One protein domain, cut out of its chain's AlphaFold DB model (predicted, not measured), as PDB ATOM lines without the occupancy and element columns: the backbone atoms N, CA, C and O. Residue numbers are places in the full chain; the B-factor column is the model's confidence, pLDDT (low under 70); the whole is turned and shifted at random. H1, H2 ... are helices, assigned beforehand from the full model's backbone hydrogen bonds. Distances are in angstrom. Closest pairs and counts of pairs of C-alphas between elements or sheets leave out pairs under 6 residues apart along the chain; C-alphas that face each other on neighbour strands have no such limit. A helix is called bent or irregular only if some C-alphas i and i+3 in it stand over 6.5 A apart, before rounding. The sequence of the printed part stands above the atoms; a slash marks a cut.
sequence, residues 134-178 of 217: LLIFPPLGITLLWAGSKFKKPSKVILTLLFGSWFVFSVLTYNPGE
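AT A GLANCE: This is residues 134 to 178 of the 217 residues of an uncharacterized protein of marine sediment metagenome (UniProt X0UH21). A lopsided helical hairpin: one long helix, H2, has the shorter helix H1 side by side with the part of it nearer their link, the two running opposite ways. The far end of H2, residues 169 to 173, sticks out beyond H1 and is drawn out further by the tail of residues 174 to 178. The printed part has 45 residues with two named helices, H1 then H2, and no named strand; the class is all helix, with 32 residues in the helices. The whole is loose, with a radius of gyration of the C-alphas of 12.4 A, and spans 43 by 16 by 11 A.

IN THESE COORDINATES: H2 is residues 153 to 173, 29.9 A from its first C-alpha at (144.114, -1.264, 23.282) to its last at (141.270, 26.044, 11.550). H1 is residues 138 to 148, 15.9 A long, and begins with C-alpha 138 at (150.258, 12.298, 13.017). H1 is neither bent nor irregular, but only just: C-alphas 145 and 148 are 6.4 A apart. H2 is not bent.

HOW THE PARTS SIT: H2 and H1 touch, with 6 pairs of C-alphas within 8 A. Their closest C-alphas are those of Ile 142 and Thr 160, 6.3 A apart. They run opposite ways at a shallow tilt of 14 degrees and form a helical hairpin. Their centres are 11.8 A apart. In H1 and H2 every O i to N i+4 pair is within hydrogen-bond range.

THE WHOLE: The two C-alphas farthest apart are those of Lys 150 and Glu 178, at 43.4 A. The link from H1 to H2, 4 residues, is tight. Residues 147 to 154 stand free, as do residues 169 to 178, of which 169 to 173 belong to H2. The printed part has no cut. The mean pLDDT of the printed part is 77.1; residues 148 to 149 and 174 to 178 are under 70.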
ATOM      1  N   LEU A 134     153.997  10.904  16.383       80.75
ATOM      2  CA  LEU A 134     152.602  11.360  16.469       80.75
ATOM      3  C   LEU A 134     152.482  12.883  16.529       80.75
ATOM      4  O   LEU A 134     151.527  13.424  15.984       80.75
ATOM      5  N   LEU A 135     153.427  13.555  17.189       79.06
ATOM      6  CA  LEU A 135     153.440  15.008  17.299       79.06
ATOM      7  C   LEU A 135     153.871  15.678  15.985       79.06
ATOM      8  O   LEU A 135     153.254  16.652  15.568       79.06
ATOM      9  N   ILE A 136     154.916  15.158  15.332       74.62
ATOM     10  CA  ILE A 136     155.492  15.756  14.111       74.62
ATOM     11  C   ILE A 136     154.683  15.389  12.866       74.62
ATOM     12  O   ILE A 136     154.429  16.228  12.006       74.62
ATOM     13  N   PHE A 137     154.312  14.117  12.739       76.62
ATOM     14  CA  PHE A 137     153.593  13.589  11.588       76.62
ATOM     15  C   PHE A 137     152.521  12.593  12.054       76.62
ATOM     16  O   PHE A 137     152.720  11.369  11.984       76.62
ATOM     17  N   PRO A 138     151.358  13.108  12.500       75.94
ATOM     18  CA  PRO A 138     150.258  12.298  13.017       75.94
ATOM     19  C   PRO A 138     149.894  11.083  12.142       75.94
ATOM     20  O   PRO A 138     149.723  10.000  12.708       75.94
ATOM     21  N   PRO A 139     149.867  11.161  10.790       77.94
ATOM     22  CA  PRO A 139     149.548  10.002   9.951       77.94
ATOM     23  C   PRO A 139     150.541   8.836  10.102       77.94
ATOM     24  O   PRO A 139     150.131   7.680  10.246       77.94
ATOM     25  N   LEU A 140     151.856   9.108  10.128       77.00
ATOM     26  CA  LEU A 140     152.858   8.059  10.388       77.00
ATOM     27  C   LEU A 140     152.752   7.574  11.832       77.00
ATOM     28  O   LEU A 140     152.882   6.381  12.089       77.00
ATOM     29  N   GLY A 141     152.520   8.480  12.779       81.44
ATOM     30  CA  GLY A 141     152.458   8.122  14.195       81.44
ATOM     31  C   GLY A 141     151.341   7.135  14.478       81.44
ATOM     32  O   GLY A 141     151.558   6.112  15.129       81.44
ATOM     33  N   ILE A 142     150.165   7.399  13.916       82.19
ATOM     34  CA  ILE A 142     148.986   6.545  14.043       82.19
ATOM     35  C   ILE A 142     149.232   5.174  13.402       82.19
ATOM     36  O   ILE A 142     148.946   4.147  14.023       82.19
ATOM     37  N   THR A 143     149.816   5.121  12.202       81.75
ATOM     38  CA  THR A 143     150.121   3.834  11.550       81.75
ATOM     39  C   THR A 143     151.125   3.009  12.362       81.75
ATOM     40  O   THR A 143     150.901   1.817  12.579       81.75
ATOM     41  N   LEU A 144     152.168   3.630  12.923       80.75
ATOM     42  CA  LEU A 144     153.142   2.981  13.816       80.75
ATOM     43  C   LEU A 144     152.525   2.506  15.144       80.75
ATOM     44  O   LEU A 144     152.856   1.420  15.639       80.75
ATOM     45  N   LEU A 145     151.595   3.282  15.709       83.50
ATOM     46  CA  LEU A 145     150.864   2.942  16.932       83.50
ATOM     47  C   LEU A 145     150.075   1.631  16.767       83.50
ATOM     48  O   LEU A 145     150.083   0.774  17.668       83.50
ATOM     49  N   TRP A 146     149.442   1.446  15.609       79.06
ATOM     50  CA  TRP A 146     148.667   0.250  15.282       79.06
ATOM     51  C   TRP A 146     149.533  -0.918  14.791       79.06
ATOM     52  O   TRP A 146     149.296  -2.044  15.226       79.06
ATOM     53  N   ALA A 147     150.577  -0.662  13.998       76.75
ATOM     54  CA  ALA A 147     151.401  -1.697  13.363       76.75
ATOM     55  C   ALA A 147     152.230  -2.557  14.332       76.75
ATOM     56  O   ALA A 147     152.527  -3.712  14.029       76.75
ATOM     57  N   GLY A 148     152.620  -2.042  15.500       62.81
ATOM     58  CA  GLY A 148     153.427  -2.864  16.412       62.81
ATOM     59  C   GLY A 148     153.763  -2.273  17.769       62.81
ATOM     60  O   GLY A 148     154.638  -2.793  18.459       62.81
ATOM     61  N   SER A 149     153.078  -1.210  18.190       66.00
ATOM     62  CA  SER A 149     153.313  -0.669  19.525       66.00
ATOM     63  C   SER A 149     152.788  -1.604  20.623       66.00
ATOM     64  O   SER A 149     151.691  -2.171  20.511       66.00
ATOM     65  N   LYS A 150     153.551  -1.713  21.719       72.31
ATOM     66  CA  LYS A 150     153.186  -2.456  22.943       72.31
ATOM     67  C   LYS A 150     152.096  -1.760  23.785       72.31
ATOM     68  O   LYS A 150     151.879  -2.135  24.935       72.31
ATOM     69  N   PHE A 151     151.426  -0.729  23.266       75.81
ATOM     70  CA  PHE A 151     150.384  -0.022  24.011       75.81
ATOM     71  C   PHE A 151     149.136  -0.889  24.205       75.81
ATOM     72  O   PHE A 151     148.740  -1.660  23.328       75.81
ATOM     73  N   LYS A 152     148.486  -0.728  25.364       79.81
ATOM     74  CA  LYS A 152     147.181  -1.340  25.640       79.81
ATOM     75  C   LYS A 152     146.153  -0.799  24.636       79.81
ATOM     76  O   LYS A 152     146.187   0.386  24.312       79.81
ATOM     77  N   LYS A 153     145.210  -1.642  24.198       78.50
ATOM     78  CA  LYS A 153     144.114  -1.264  23.282       78.50
ATOM     79  C   LYS A 153     143.437   0.083  23.626       78.50
ATOM     80  O   LYS A 153     143.352   0.904  22.719       78.50
ATOM     81  N   PRO A 154     143.055   0.381  24.889       80.06
ATOM     82  CA  PRO A 154     142.443   1.675  25.220       80.06
ATOM     83  C   PRO A 154     143.386   2.866  25.004       80.06
ATOM     84  O   PRO A 154     142.970   3.897  24.493       80.06
ATOM     85  N   SER A 155     144.677   2.718  25.317       80.00
ATOM     86  CA  SER A 155     145.661   3.789  25.123       80.00
ATOM     87  C   SER A 155     145.881   4.100  23.642       80.00
ATOM     88  O   SER A 155     146.044   5.267  23.298       80.00
ATOM     89  N   LYS A 156     145.818   3.088  22.762       83.31
ATOM     90  CA  LYS A 156     145.898   3.312  21.312       83.31
ATOM     91  C   LYS A 156     144.747   4.186  20.829       83.31
ATOM     92  O   LYS A 156     145.003   5.176  20.158       83.31
ATOM     93  N   VAL A 157     143.522   3.848  21.240       89.19
ATOM     94  CA  VAL A 157     142.296   4.573  20.872       89.19
ATOM     95  C   VAL A 157     142.346   6.023  21.357       89.19
ATOM     96  O   VAL A 157     142.118   6.928  20.555       89.19
ATOM     97  N   ILE A 158     142.724   6.247  22.623       89.88
ATOM     98  CA  ILE A 158     142.838   7.593  23.208       89.88
ATOM     99  C   ILE A 158     143.863   8.440  22.444       89.88
ATOM    100  O   ILE A 158     143.545   9.566  22.075       89.88
ATOM    101  N   LEU A 159     145.061   7.911  22.148       84.31
ATOM    102  CA  LEU A 159     146.069   8.664  21.387       84.31
ATOM    103  C   LEU A 159     145.592   8.998  19.968       84.31
ATOM    104  O   LEU A 159     145.791  10.123  19.520       84.31
ATOM    105  N   THR A 160     144.961   8.058  19.258       86.00
ATOM    106  CA  THR A 160     144.416   8.341  17.920       86.00
ATOM    107  C   THR A 160     143.342   9.416  17.939       86.00
ATOM    108  O   THR A 160     143.344  10.266  17.057       86.00
ATOM    109  N   LEU A 161     142.448   9.403  18.931       89.19
ATOM    110  CA  LEU A 161     141.410  10.423  19.073       89.19
ATOM    111  C   LEU A 161     142.019  11.785  19.390       89.19
ATOM    112  O   LEU A 161     141.690  12.757  18.724       89.19
ATOM    113  N   LEU A 162     142.938  11.843  20.354       87.81
ATOM    114  CA  LEU A 162     143.552  13.090  20.799       87.81
ATOM    115  C   LEU A 162     144.348  13.762  19.670       87.81
ATOM    116  O   LEU A 162     144.085  14.905  19.310       87.81
ATOM    117  N   PHE A 163     145.296  13.036  19.075       83.38
ATOM    118  CA  PHE A 163     146.176  13.587  18.045       83.38
ATOM    119  C   PHE A 163     145.514  13.649  16.668       83.38
ATOM    120  O   PHE A 163     145.820  14.544  15.888       83.38
ATOM    121  N   GLY A 164     144.595  12.730  16.365       84.25
ATOM    122  CA  GLY A 164     143.783  12.796  15.153       84.25
ATOM    123  C   GLY A 164     142.836  13.992  15.183       84.25
ATOM    124  O   GLY A 164     142.778  14.735  14.209       84.25
ATOM    125  N   SER A 165     142.163  14.235  16.313       83.88
ATOM    126  CA  SER A 165     141.322  15.422  16.499       83.88
ATOM    127  C   SER A 165     142.149  16.702  16.462       83.88
ATOM    128  O   SER A 165     141.773  17.617  15.741       83.88
ATOM    129  N   TRP A 166     143.303  16.747  17.138       83.06
ATOM    130  CA  TRP A 166     144.235  17.877  17.050       83.06
ATOM    131  C   TRP A 166     144.673  18.164  15.610       83.06
ATOM    132  O   TRP A 166     144.689  19.318  15.191       83.06
ATOM    133  N   PHE A 167     145.013  17.127  14.838       81.38
ATOM    134  CA  PHE A 167     145.429  17.271  13.445       81.38
ATOM    135  C   PHE A 167     144.290  17.778  12.561       81.38
ATOM    136  O   PHE A 167     144.476  18.734  11.816       81.38
ATOM    137  N   VAL A 168     143.101  17.179  12.673       81.75
ATOM    138  CA  VAL A 168     141.911  17.607  11.927       81.75
ATOM    139  C   VAL A 168     141.525  19.035  12.301       81.75
ATOM    140  O   VAL A 168     141.273  19.836  11.412       81.75
ATOM    141  N   PHE A 169     141.543  19.377  13.590       81.06
ATOM    142  CA  PHE A 169     141.304  20.736  14.066       81.06
ATOM    143  C   PHE A 169     142.335  21.701  13.492       81.06
ATOM    144  O   PHE A 169     141.945  22.686  12.886       81.06
ATOM    145  N   SER A 170     143.627  21.369  13.576       75.31
ATOM    146  CA  SER A 170     144.701  22.180  12.993       75.31
ATOM    147  C   SER A 170     144.459  22.433  11.505       75.31
ATOM    148  O   SER A 170     144.510  23.582  11.091       75.31
ATOM    149  N   VAL A 171     144.126  21.398  10.723       77.12
ATOM    150  CA  VAL A 171     143.838  21.511   9.281       77.12
ATOM    151  C   VAL A 171     142.571  22.326   9.002       77.12
ATOM    152  O   VAL A 171     142.567  23.124   8.073       77.12
ATOM    153  N   LEU A 172     141.508  22.156   9.792       78.12
ATOM    154  CA  LEU A 172     140.238  22.872   9.615       78.12
ATOM    155  C   LEU A 172     140.319  24.344  10.034       78.12
ATOM    156  O   LEU A 172     139.711  25.197   9.396       78.12
ATOM    157  N   THR A 173     141.052  24.657  11.106       71.88
ATOM    158  CA  THR A 173     141.270  26.044  11.550       71.88
ATOM    159  C   THR A 173     142.303  26.769  10.706       71.88
ATOM    160  O   THR A 173     142.332  27.999  10.695       71.88
ATOM    161  N   TYR A 174     143.122  26.019   9.966       62.53
ATOM    162  CA  TYR A 174     143.967  26.551   8.913       62.53
ATOM    163  C   TYR A 174     143.113  26.893   7.696       62.53
ATOM    164  O   TYR A 174     143.186  26.259   6.649       62.53
ATOM    165  N   ASN A 175     142.252  27.893   7.867       51.94
ATOM    166  CA  ASN A 175     141.551  28.512   6.761       51.94
ATOM    167  C   ASN A 175     142.595  29.195   5.882       51.94
ATOM    168  O   ASN A 175     143.219  30.162   6.328       51.94
ATOM    169  N   PRO A 176     142.773  28.766   4.626       55.38
ATOM    170  CA  PRO A 176     143.395  29.628   3.657       55.38
ATOM    171  C   PRO A 176     142.361  30.692   3.294       55.38
ATOM    172  O   PRO A 176     141.606  30.551   2.336       55.38
ATOM    173  N   GLY A 177     142.339  31.780   4.058       50.25
ATOM    174  CA  GLY A 177     141.650  33.000   3.646       50.25
ATOM    175  C   GLY A 177     142.199  33.598   2.339       50.25
ATOM    176  O   GLY A 177     141.665  34.596   1.883       50.25
ATOM    177  N   GLU A 178     143.232  33.007   1.720       53.94
ATOM    178  CA  GLU A 178     143.960  33.598   0.589       53.94
ATOM    179  C   GLU A 178     144.016  32.761  -0.705       53.94
ATOM    180  O   GLU A 178     144.652  33.191  -1.663       53.94
TER     181      GLU A 178